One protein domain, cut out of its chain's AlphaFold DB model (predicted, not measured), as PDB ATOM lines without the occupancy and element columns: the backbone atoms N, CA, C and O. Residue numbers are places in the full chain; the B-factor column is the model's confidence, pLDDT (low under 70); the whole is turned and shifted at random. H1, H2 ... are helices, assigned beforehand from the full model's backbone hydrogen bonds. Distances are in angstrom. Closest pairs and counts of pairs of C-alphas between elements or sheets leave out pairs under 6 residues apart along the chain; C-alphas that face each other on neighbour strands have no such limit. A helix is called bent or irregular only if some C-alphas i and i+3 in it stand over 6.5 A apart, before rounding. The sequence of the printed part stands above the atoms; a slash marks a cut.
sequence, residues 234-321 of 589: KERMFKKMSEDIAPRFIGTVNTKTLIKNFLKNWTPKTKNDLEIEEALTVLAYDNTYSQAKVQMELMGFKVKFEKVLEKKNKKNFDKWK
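What this domain is: This is residues 234 to 321 of the 589 residues of the protein "Helicase C-terminal domain-containing protein" of Bacillus thuringiensis serovar toumanoffi (UniProt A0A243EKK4). The long helix H4 and the helix H3 spread from their link like the arms of a V, with H1 packed between them and touching both. H2 folds together with H3 as a helical hairpin, while H4 runs on beyond H1 and hooks sharply near residue 315. The 88 printed residues are all helix in class, with four named helices in the order H1, H2, H3, H4 and no named strand. The whole is compact, with a radius of gyration of the C-alphas of 13.8 A and spans of 40 by 29 by 20 A.

Where its parts are: H1, residues 234 to 248, begins with C-alpha 234 at (156.323, 164.176, 123.969) and is 20.5 A long; it is only just irregular, with C-alphas 243 and 246 6.9 A apart. H2, residues 255 to 265, measures 15.5 A. H3, residues 271 to 285, measures 21.1 A. H4, residues 291 to 321, measures 28.9 A and ends with C-alpha 321 at (142.585, 182.113, 122.299). It is irregular, with C-alphas 312 and 315 9.2 A apart and a kink of 128 degrees near residue 315.

How they stand to each other: H1 touches H3, whose residues 272 to 276 alone take part, at a steep tilt of 52 degrees; the closest C-alphas, of Met 237 and Asn 272, are 5.3 A apart. H1 touches residues 298 to 308 of H4 alone, at a steep tilt of 57 degrees, opposite ways, closest at C-alphas Ser 242 and Lys 302, 4.8 A. H2 and H3 touch as a hairpin at 43 degrees, closest at C-alphas Lys 256 and Ala 284, 4.6 A. H2 touches H4 at residues 291 to 295 alone, about perpendicular at 80 degrees; the closest C-alphas, of Thr 255 and Gln 291, are 6.7 A apart. H3 and H4 are close but not clearly touching, with C-alphas Leu 283 and Val 294 5.8 A apart. Every O i to N i+4 pair is within hydrogen-bond range in H2 and H3, against 7 of 11 in H1 and 23 of 27 in H4.

The domain as a whole: The farthest C-alphas, of Asn 287 and Lys 315, are 40.9 A apart. The printed part has no cut and no long link, and no printed residue is under 70 in pLDDT.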
ATOM      1  N   LYS A 234     156.662 163.503 122.706       89.06
ATOM      2  CA  LYS A 234     156.323 164.176 123.969       89.06
ATOM      3  C   LYS A 234     155.184 165.194 123.828       89.06
ATOM      4  O   LYS A 234     154.310 165.288 124.680       89.06
ATOM      5  N   GLU A 235     155.152 165.957 122.737       91.94
ATOM      6  CA  GLU A 235     154.074 166.929 122.498       91.94
ATOM      7  C   GLU A 235     152.748 166.248 122.132       91.94
ATOM      8  O   GLU A 235     151.683 166.736 122.508       91.94
ATOM      9  N   ARG A 236     152.790 165.103 121.435       90.44
ATOM     10  CA  ARG A 236     151.597 164.274 121.203       90.44
ATOM     11  C   ARG A 236     151.074 163.671 122.504       90.44
ATOM     12  O   ARG A 236     149.860 163.585 122.661       90.44
ATOM     13  N   MET A 237     151.967 163.291 123.421       91.38
ATOM     14  CA  MET A 237     151.598 162.880 124.775       91.38
ATOM     15  C   MET A 237     150.879 164.020 125.505       91.38
ATOM     16  O   MET A 237     149.765 163.813 125.977       91.38
ATOM     17  N   PHE A 238     151.430 165.244 125.501       92.81
ATOM     18  CA  PHE A 238     150.762 166.408 126.101       92.81
ATOM     19  C   PHE A 238     149.390 166.684 125.487       92.81
ATOM     20  O   PHE A 238     148.429 166.865 126.231       92.81
ATOM     21  N   LYS A 239     149.276 166.644 124.152       91.44
ATOM     22  CA  LYS A 239     147.998 166.788 123.444       91.44
ATOM     23  C   LYS A 239     146.978 165.766 123.941       91.44
ATOM     24  O   LYS A 239     145.918 166.150 124.426       91.44
ATOM     25  N   LYS A 240     147.312 164.476 123.853       90.69
ATOM     26  CA  LYS A 240     146.415 163.373 124.219       90.69
ATOM     27  C   LYS A 240     146.041 163.416 125.702       90.69
ATOM     28  O   LYS A 240     144.872 163.260 126.042       90.69
ATOM     29  N   MET A 241     147.004 163.710 126.575       91.50
ATOM     30  CA  MET A 241     146.748 163.915 127.997       91.50
ATOM     31  C   MET A 241     145.764 165.072 128.225       91.50
ATOM     32  O   MET A 241     144.808 164.909 128.973       91.50
ATOM     33  N   SER A 242     145.961 166.214 127.559       90.31
ATOM     34  CA  SER A 242     145.121 167.405 127.738       90.31
ATOM     35  C   SER A 242     143.701 167.273 127.174       90.31
ATOM     36  O   SER A 242     142.776 167.820 127.762       90.31
ATOM     37  N   GLU A 243     143.520 166.561 126.057       87.69
ATOM     38  CA  GLU A 243     142.247 166.516 125.318       87.69
ATOM     39  C   GLU A 243     141.388 165.299 125.671       87.69
ATOM     40  O   GLU A 243     140.168 165.414 125.746       87.69
ATOM     41  N   ASP A 244     142.012 164.140 125.900       87.12
ATOM     42  CA  ASP A 244     141.286 162.868 125.976       87.12
ATOM     43  C   ASP A 244     141.261 162.267 127.388       87.12
ATOM     44  O   ASP A 244     140.340 161.516 127.727       87.12
ATOM     45  N   ILE A 245     142.291 162.556 128.192       90.12
ATOM     46  CA  ILE A 245     142.565 161.859 129.455       90.12
ATOM     47  C   ILE A 245     142.257 162.746 130.663       90.12
ATOM     48  O   ILE A 245     141.342 162.441 131.422       90.12
ATOM     49  N   ALA A 246     142.978 163.857 130.834       90.31
ATOM     50  CA  ALA A 246     142.848 164.743 131.990       90.31
ATOM     51  C   ALA A 246     141.417 165.272 132.222       90.31
ATOM     52  O   ALA A 246     140.991 165.269 133.381       90.31
ATOM     53  N   PRO A 247     140.626 165.639 131.186       89.50
ATOM     54  CA  PRO A 247     139.245 166.095 131.377       89.50
ATOM     55  C   PRO A 247     138.335 165.094 132.104       89.50
ATOM     56  O   PRO A 247     137.356 165.503 132.713       89.50
ATOM     57  N   ARG A 248     138.668 163.794 132.104       86.56
ATOM     58  CA  ARG A 248     137.906 162.751 132.819       86.56
ATOM     59  C   ARG A 248     138.068 162.808 134.339       86.56
ATOM     60  O   ARG A 248     137.320 162.161 135.063       86.56
ATOM     61  N   PHE A 249     139.091 163.512 134.817       88.44
ATOM     62  CA  PHE A 249     139.508 163.507 136.218       88.44
ATOM     63  C   PHE A 249     139.490 164.899 136.846       88.44
ATOM     64  O   PHE A 249     139.403 165.016 138.072       88.44
ATOM     65  N   ILE A 250     139.594 165.955 136.038       87.38
ATOM     66  CA  ILE A 250     139.580 167.337 136.519       87.38
ATOM     67  C   ILE A 250     138.252 167.632 137.235       87.38
ATOM     68  O   ILE A 250     137.186 167.263 136.754       87.38
ATOM     69  N   GLY A 251     138.323 168.266 138.408       81.62
ATOM     70  CA  GLY A 251     137.148 168.633 139.213       81.62
ATOM     71  C   GLY A 251     136.544 167.495 140.048       81.62
ATOM     72  O   GLY A 251     135.542 167.694 140.726       81.62
ATOM     73  N   THR A 252     137.150 166.306 140.042       84.62
ATOM     74  CA  THR A 252     136.678 165.164 140.842       84.62
ATOM     75  C   THR A 252     137.235 165.187 142.268       84.62
ATOM     76  O   THR A 252     138.384 165.562 142.486       84.62
ATOM     77  N   VAL A 253     136.455 164.718 143.249       80.12
ATOM     78  CA  VAL A 253     136.877 164.655 144.667       80.12
ATOM     79  C   VAL A 253     137.845 163.487 144.931       80.12
ATOM     80  O   VAL A 253     138.824 163.631 145.656       80.12
ATOM     81  N   ASN A 254     137.616 162.328 144.299       86.19
ATOM     82  CA  ASN A 254     138.391 161.091 144.494       86.19
ATOM     83  C   ASN A 254     139.336 160.789 143.320       86.19
ATOM     84  O   ASN A 254     139.434 159.652 142.848       86.19
ATOM     85  N   THR A 255     140.038 161.811 142.835       89.94
ATOM     86  CA  THR A 255     140.804 161.783 141.579       89.94
ATOM     87  C   THR A 255     141.793 160.631 141.498       89.94
ATOM     88  O   THR A 255     141.777 159.882 140.523       89.94
ATOM     89  N   LYS A 256     142.620 160.428 142.534       91.12
ATOM     90  CA  LYS A 256     143.588 159.318 142.549       91.12
ATOM     91  C   LYS A 256     142.921 157.958 142.348       91.12
ATOM     92  O   LYS A 256     143.414 157.147 141.574       91.12
ATOM     93  N   THR A 257     141.802 157.703 143.021       90.38
ATOM     94  CA  THR A 257     141.068 156.435 142.905       90.38
ATOM     95  C   THR A 257     140.506 156.252 141.497       90.38
ATOM     96  O   THR A 257     140.620 155.167 140.931       90.38
ATOM     97  N   LEU A 258     139.970 157.316 140.896       90.38
ATOM     98  CA  LEU A 258     139.475 157.286 139.519       90.38
ATOM     99  C   LEU A 258     140.594 157.012 138.509       90.38
ATOM    100  O   LEU A 258     140.403 156.194 137.612       90.38
ATOM    101  N   ILE A 259     141.774 157.614 138.691       93.12
ATOM    102  CA  ILE A 259     142.945 157.323 137.854       93.12
ATOM    103  C   ILE A 259     143.357 155.852 138.003       93.12
ATOM    104  O   ILE A 259     143.586 155.185 137.000       93.12
ATOM    105  N   LYS A 260     143.394 155.304 139.228       93.44
ATOM    106  CA  LYS A 260     143.704 153.875 139.449       93.44
ATOM    107  C   LYS A 260     142.720 152.959 138.726       93.44
ATOM    108  O   LYS A 260     143.137 151.985 138.107       93.44
ATOM    109  N   ASN A 261     141.426 153.268 138.792       90.69
ATOM    110  CA  ASN A 261     140.394 152.494 138.106       90.69
ATOM    111  C   ASN A 261     140.517 152.607 136.585       90.69
ATOM    112  O   ASN A 261     140.355 151.610 135.887       90.69
ATOM    113  N   PHE A 262     140.842 153.794 136.073       91.94
ATOM    114  CA  PHE A 262     141.120 153.988 134.655       91.94
ATOM    115  C   PHE A 262     142.315 153.147 134.201       91.94
ATOM    116  O   PHE A 262     142.176 152.392 133.249       91.94
ATOM    117  N   LEU A 263     143.444 153.207 134.917       92.38
ATOM    118  CA  LEU A 263     144.657 152.445 134.601       92.38
ATOM    119  C   LEU A 263     144.408 150.931 134.582       92.38
ATOM    120  O   LEU A 263     144.883 150.246 133.688       92.38
ATOM    121  N   LYS A 264     143.609 150.402 135.518       92.06
ATOM    122  CA  LYS A 264     143.248 148.972 135.535       92.06
ATOM    123  C   LYS A 264     142.467 148.522 134.299       92.06
ATOM    124  O   LYS A 264     142.578 147.370 133.899       92.06
ATOM    125  N   ASN A 265     141.661 149.417 133.733       88.44
ATOM    126  CA  ASN A 265     140.748 149.117 132.630       88.44
ATOM    127  C   ASN A 265     141.255 149.638 131.278       88.44
ATOM    128  O   ASN A 265     140.567 149.502 130.266       88.44
ATOM    129  N   TRP A 266     142.432 150.265 131.248       89.69
ATOM    130  CA  TRP A 266     142.996 150.874 130.055       89.69
ATOM    131  C   TRP A 266     144.252 150.131 129.622       89.69
ATOM    132  O   TRP A 266     145.174 149.938 130.402       89.69
ATOM    133  N   THR A 267     144.292 149.727 128.353       89.31
ATOM    134  CA  THR A 267     145.452 149.049 127.770       89.31
ATOM    135  C   THR A 267     146.178 150.002 126.815       89.31
ATOM    136  O   THR A 267     145.597 150.376 125.786       89.31
ATOM    137  N   PRO A 268     147.430 150.394 127.113       88.06
ATOM    138  CA  PRO A 268     148.254 151.206 126.222       88.06
ATOM    139  C   PRO A 268     148.491 150.505 124.881       88.06
ATOM    140  O   PRO A 268     148.789 149.313 124.841       88.06
ATOM    141  N   LYS A 269     148.388 151.236 123.762       89.81
ATOM    142  CA  LYS A 269     148.612 150.677 122.410       89.81
ATOM    143  C   LYS A 269     149.781 151.318 121.670       89.81
ATOM    144  O   LYS A 269     150.226 150.808 120.649       89.81
ATOM    145  N   THR A 270     150.261 152.460 122.148       87.56
ATOM    146  CA  THR A 270     151.314 153.248 121.503       87.56
ATOM    147  C   THR A 270     152.372 153.668 122.515       87.56
ATOM    148  O   THR A 270     152.107 153.712 123.713       87.56
ATOM    149  N   LYS A 271     153.564 154.059 122.046       84.69
ATOM    150  CA  LYS A 271     154.614 154.611 122.921       84.69
ATOM    151  C   LYS A 271     154.125 155.817 123.739       84.69
ATOM    152  O   LYS A 271     154.446 155.932 124.911       84.69
ATOM    153  N   ASN A 272     153.295 156.672 123.140       85.88
ATOM    154  CA  ASN A 272     152.694 157.799 123.854       85.88
ATOM    155  C   ASN A 272     151.709 157.342 124.936       85.88
ATOM    156  O   ASN A 272     151.559 158.037 125.932       85.88
ATOM    157  N   ASP A 273     151.027 156.210 124.744       89.31
ATOM    158  CA  ASP A 273     150.117 155.675 125.759       89.31
ATOM    159  C   ASP A 273     150.881 155.164 126.973       89.31
ATOM    160  O   ASP A 273     150.435 155.398 128.088       89.31
ATOM    161  N   LEU A 274     152.047 154.548 126.759       89.88
ATOM    162  CA  LEU A 274     152.943 154.146 127.845       89.88
ATOM    163  C   LEU A 274     153.430 155.371 128.637       89.88
ATOM    164  O   LEU A 274     153.359 155.380 129.857       89.88
ATOM    165  N   GLU A 275     153.821 156.458 127.959       89.88
ATOM    166  CA  GLU A 275     154.209 157.709 128.640       89.88
ATOM    167  C   GLU A 275     153.041 158.341 129.433       89.88
ATOM    168  O   GLU A 275     153.242 158.940 130.491       89.88
ATOM    169  N   ILE A 276     151.801 158.219 128.939       92.25
ATOM    170  CA  ILE A 276     150.590 158.645 129.666       92.25
ATOM    171  C   ILE A 276     150.355 157.756 130.884       92.25
ATOM    172  O   ILE A 276     150.050 158.276 131.957       92.25
ATOM    173  N   GLU A 277     150.481 156.442 130.722       93.50
ATOM    174  CA  GLU A 277     150.320 155.462 131.791       93.50
ATOM    175  C   GLU A 277     151.325 155.709 132.920       93.50
ATOM    176  O   GLU A 277     150.926 155.788 134.082       93.50
ATOM    177  N   GLU A 278     152.599 155.923 132.587       92.12
ATOM    178  CA  GLU A 278     153.647 156.284 133.543       92.12
ATOM    179  C   GLU A 278     153.289 157.571 134.295       92.12
ATOM    180  O   GLU A 278     153.288 157.597 135.529       92.12
ATOM    181  N   ALA A 279     152.909 158.631 133.573       91.88
ATOM    182  CA  ALA A 279     152.532 159.904 134.183       91.88
ATOM    183  C   ALA A 279     151.326 159.767 135.130       91.88
ATOM    184  O   ALA A 279     151.347 160.288 136.245       91.88
ATOM    185  N   LEU A 280     150.279 159.047 134.716       93.62
ATOM    186  CA  LEU A 280     149.102 158.786 135.548       93.62
ATOM    187  C   LEU A 280     149.429 157.901 136.754       93.62
ATOM    188  O   LEU A 280     148.888 158.129 137.835       93.62
ATOM    189  N   THR A 281     150.315 156.919 136.591       93.75
ATOM    190  CA  THR A 281     150.755 156.030 137.671       93.75
ATOM    191  C   THR A 281     151.460 156.829 138.761       93.75
ATOM    192  O   THR A 281     151.113 156.688 139.935       93.75
ATOM    193  N   VAL A 282     152.362 157.743 138.388       93.81
ATOM    194  CA  VAL A 282     152.997 158.664 139.344       93.81
ATOM    195  C   VAL A 282     151.935 159.484 140.079       93.81
ATOM    196  O   VAL A 282     151.896 159.473 141.307       93.81
ATOM    197  N   LEU A 283     151.005 160.120 139.361       93.31
ATOM    198  CA  LEU A 283     149.951 160.931 139.986       93.31
ATOM    199  C   LEU A 283     149.037 160.124 140.928       93.31
ATOM    200  O   LEU A 283     148.576 160.641 141.949       93.31
ATOM    201  N   ALA A 284     148.767 158.860 140.606       92.06
ATOM    202  CA  ALA A 284     147.855 158.007 141.360       92.06
ATOM    203  C   ALA A 284     148.487 157.347 142.596       92.06
ATOM    204  O   ALA A 284     147.789 157.159 143.602       92.06
ATOM    205  N   TYR A 285     149.762 156.962 142.520       92.12
ATOM    206  CA  TYR A 285     150.425 156.126 143.528       92.12
ATOM    207  C   TYR A 285     151.517 156.844 144.324       92.12
ATOM    208  O   TYR A 285     151.841 156.385 145.416       92.12
ATOM    209  N   ASP A 286     152.042 157.976 143.852       91.19
ATOM    210  CA  ASP A 286     153.000 158.758 144.632       91.19
ATOM    211  C   ASP A 286     152.289 159.432 145.821       91.19
ATOM    212  O   ASP A 286     151.398 160.284 145.673       91.19
ATOM    213  N   ASN A 287     152.670 159.021 147.032       87.19
ATOM    214  CA  ASN A 287     152.096 159.516 148.281       87.19
ATOM    215  C   ASN A 287     152.521 160.957 148.607       87.19
ATOM    216  O   ASN A 287     151.875 161.596 149.434       87.19
ATOM    217  N   THR A 288     153.535 161.506 147.930       89.62
ATOM    218  CA  THR A 288     153.943 162.916 148.071       89.62
ATOM    219  C   THR A 288     152.992 163.887 147.362       89.62
ATOM    220  O   THR A 288     153.025 165.096 147.613       89.62
ATOM    221  N   TYR A 289     152.116 163.391 146.481       86.31
ATOM    222  CA  TYR A 289     151.116 164.208 145.799       86.31
ATOM    223  C   TYR A 289     149.820 164.239 146.605       86.31
ATOM    224  O   TYR A 289     149.144 163.224 146.749       86.31
ATOM    225  N   SER A 290     149.415 165.408 147.096       89.75
ATOM    226  CA  SER A 290     148.052 165.589 147.608       89.75
ATOM    227  C   SER A 290     147.029 165.518 146.462       89.75
ATOM    228  O   SER A 290     147.389 165.690 145.296       89.75
ATOM    229  N   GLN A 291     145.742 165.309 146.765       88.00
ATOM    230  CA  GLN A 291     144.676 165.354 145.742       88.00
ATOM    231  C   GLN A 291     144.685 166.691 144.978       88.00
ATOM    232  O   GLN A 291     144.599 166.706 143.752       88.00
ATOM    233  N   ALA A 292     144.896 167.805 145.688       88.62
ATOM    234  CA  ALA A 292     145.029 169.128 145.081       88.62
ATOM    235  C   ALA A 292     146.232 169.215 144.124       88.62
ATOM    236  O   ALA A 292     146.111 169.757 143.027       88.62
ATOM    237  N   LYS A 293     147.380 168.628 144.491       91.50
ATOM    238  CA  LYS A 293     148.562 168.589 143.616       91.50
ATOM    239  C   LYS A 293     148.321 167.735 142.367       91.50
ATOM    240  O   LYS A 293     148.762 168.111 141.287       91.50
ATOM    241  N   VAL A 294     147.587 166.625 142.489       91.38
ATOM    242  CA  VAL A 294     147.186 165.798 141.336       91.38
ATOM    243  C   VAL A 294     146.297 166.587 140.374       91.38
ATOM    244  O   VAL A 294     146.569 166.604 139.177       91.38
ATOM    245  N   GLN A 295     145.278 167.281 140.890       91.94
ATOM    246  CA  GLN A 295     144.426 168.169 140.091       91.94
ATOM    247  C   GLN A 295     145.252 169.233 139.357       91.94
ATOM    248  O   GLN A 295     145.093 169.422 138.151       91.94
ATOM    249  N   MET A 296     146.188 169.869 140.065       91.81
ATOM    250  CA  MET A 296     147.066 170.887 139.493       91.81
ATOM    251  C   MET A 296     147.952 170.335 138.363       91.81
ATOM    252  O   MET A 296     148.066 170.974 137.320       91.81
ATOM    253  N   GLU A 297     148.545 169.147 138.516       92.75
ATOM    254  CA  GLU A 297     149.349 168.531 137.448       92.75
ATOM    255  C   GLU A 297     148.514 168.135 136.227       92.75
ATOM    256  O   GLU A 297     148.950 168.352 135.093       92.75
ATOM    257  N   LEU A 298     147.303 167.603 136.440       91.50
ATOM    258  CA  LEU A 298     146.365 167.289 135.359       91.50
ATOM    259  C   LEU A 298     146.019 168.544 134.547       91.50
ATOM    260  O   LEU A 298     146.126 168.535 133.320       91.50
ATOM    261  N   MET A 299     145.688 169.648 135.224       91.00
ATOM    262  CA  MET A 299     145.474 170.952 134.582       91.00
ATOM    263  C   MET A 299     146.753 171.471 133.904       91.00
ATOM    264  O   MET A 299     146.703 172.064 132.823       91.00
ATOM    265  N   GLY A 300     147.920 171.192 134.489       92.88
ATOM    266  CA  GLY A 300     149.228 171.570 133.966       92.88
ATOM    267  C   GLY A 300     149.539 170.990 132.585       92.88
ATOM    268  O   GLY A 300     150.275 171.616 131.822       92.88
ATOM    269  N   PHE A 301     148.968 169.843 132.203       91.56
ATOM    270  CA  PHE A 301     149.145 169.290 130.853       91.56
ATOM    271  C   PHE A 301     148.507 170.145 129.759       91.56
ATOM    272  O   PHE A 301     149.111 170.293 128.694       91.56
ATOM    273  N   LYS A 302     147.354 170.770 130.031       89.62
ATOM    274  CA  LYS A 302     146.746 171.741 129.112       89.62
ATOM    275  C   LYS A 302     147.692 172.919 128.882       89.62
ATOM    276  O   LYS A 302     148.021 173.219 127.741       89.62
ATOM    277  N   VAL A 303     148.236 173.492 129.958       90.44
ATOM    278  CA  VAL A 303     149.209 174.599 129.885       90.44
ATOM    279  C   VAL A 303     150.481 174.185 129.134       90.44
ATOM    280  O   VAL A 303     150.996 174.938 128.309       90.44
ATOM    281  N   LYS A 304     151.001 172.976 129.395       93.62
ATOM    282  CA  LYS A 304     152.172 172.428 128.687       93.62
ATOM    283  C   LYS A 304     151.907 172.329 127.183       93.62
ATOM    284  O   LYS A 304     152.789 172.678 126.403       93.62
ATOM    285  N   PHE A 305     150.717 171.889 126.772       92.06
ATOM    286  CA  PHE A 305     150.363 171.785 125.358       92.06
ATOM    287  C   PHE A 305     150.081 173.148 124.706       92.06
ATOM    288  O   PHE A 305     150.546 173.403 123.599       92.06
ATOM    289  N   GLU A 306     149.420 174.070 125.402       90.94
ATOM    290  CA  GLU A 306     149.225 175.446 124.928       90.94
ATOM    291  C   GLU A 306     150.562 176.149 124.653       90.94
ATOM    292  O   GLU A 306     150.725 176.752 123.596       90.94
ATOM    293  N   LYS A 307     151.574 175.969 125.516       93.12
ATOM    294  CA  LYS A 307     152.941 176.474 125.268       93.12
ATOM    295  C   LYS A 307     153.578 175.900 123.997       93.12
ATOM    296  O   LYS A 307     154.386 176.568 123.353       93.12
ATOM    297  N   VAL A 308     153.239 174.665 123.619       92.19
ATOM    298  CA  VAL A 308     153.698 174.067 122.354       92.19
ATOM    299  C   VAL A 308     153.060 174.788 121.170       92.19
ATOM    300  O   VAL A 308     153.758 175.111 120.209       92.19
ATOM    301  N   LEU A 309     151.758 175.072 121.245       92.31
ATOM    302  CA  LEU A 309     151.039 175.812 120.206       92.31
ATOM    303  C   LEU A 309     151.517 177.259 120.107       92.31
ATOM    304  O   LEU A 309     151.757 177.736 119.003       92.31
ATOM    305  N   GLU A 310     151.757 177.920 121.235       92.06
ATOM    306  CA  GLU A 310     152.338 179.259 121.272       92.06
ATOM    307  C   GLU A 310     153.724 179.282 120.609       92.06
ATOM    308  O   GLU A 310     154.026 180.175 119.823       92.06
ATOM    309  N   LYS A 311     154.557 178.259 120.838       93.31
ATOM    310  CA  LYS A 311     155.883 178.166 120.210       93.31
ATOM    311  C   LYS A 311     155.818 177.867 118.708       93.31
ATOM    312  O   LYS A 311     156.624 178.399 117.950       93.31
ATOM    313  N   LYS A 312     154.918 176.978 118.280       93.31
ATOM    314  CA  LYS A 312     154.900 176.436 116.907       93.31
ATOM    315  C   LYS A 312     153.911 177.119 115.966       93.31
ATOM    316  O   LYS A 312     154.061 176.997 114.756       93.31
ATOM    317  N   ASN A 313     152.904 177.808 116.494       92.50
ATOM    318  CA  ASN A 313     151.835 178.436 115.722       92.50
ATOM    319  C   ASN A 313     151.263 179.685 116.423       92.50
ATOM    320  O   ASN A 313     150.047 179.891 116.447       92.50
ATOM    321  N   LYS A 314     152.145 180.522 116.991       91.94
ATOM    322  CA  LYS A 314     151.796 181.667 117.850       91.94
ATOM    323  C   LYS A 314     150.625 182.502 117.339       91.94
ATOM    324  O   LYS A 314     149.624 182.642 118.023       91.94
ATOM    325  N   LYS A 315     150.723 183.013 116.106       90.69
ATOM    326  CA  LYS A 315     149.725 183.927 115.527       90.69
ATOM    327  C   LYS A 315     148.317 183.322 115.502       90.69
ATOM    328  O   LYS A 315     147.354 184.006 115.834       90.69
ATOM    329  N   ASN A 316     148.192 182.060 115.090       90.31
ATOM    330  CA  ASN A 316     146.892 181.391 115.032       90.31
ATOM    331  C   ASN A 316     146.410 180.993 116.428       90.31
ATOM    332  O   ASN A 316     145.219 181.094 116.694       90.31
ATOM    333  N   PHE A 317     147.321 180.590 117.316       92.81
ATOM    334  CA  PHE A 317     146.995 180.282 118.704       92.81
ATOM    335  C   PHE A 317     146.478 181.512 119.462       92.81
ATOM    336  O   PHE A 317     145.416 181.432 120.068       92.81
ATOM    337  N   ASP A 318     147.157 182.656 119.363       92.19
ATOM    338  CA  ASP A 318     146.751 183.911 120.008       92.19
ATOM    339  C   ASP A 318     145.379 184.372 119.495       92.19
ATOM    340  O   ASP A 318     144.496 184.704 120.287       92.19
ATOM    341  N   LYS A 319     145.167 184.318 118.171       92.44
ATOM    342  CA  LYS A 319     143.876 184.640 117.542       92.44
ATOM    343  C   LYS A 319     142.764 183.698 118.020       92.44
ATOM    344  O   LYS A 319     141.674 184.159 118.348       92.44
ATOM    345  N   TRP A 320     143.040 182.396 118.075       94.62
ATOM    346  CA  TRP A 320     142.101 181.386 118.559       94.62
ATOM    347  C   TRP A 320     141.771 181.571 120.036       94.62
ATOM    348  O   TRP A 320     140.603 181.511 120.413       94.62
ATOM    349  N   LYS A 321     142.770 181.856 120.871       93.62
ATOM    350  CA  LYS A 321     142.585 182.113 122.299       93.62
ATOM    351  C   LYS A 321     141.715 183.347 122.520       93.62
ATOM    352  O   LYS A 321     140.700 183.251 123.196       93.62
TER     353      LYS A 321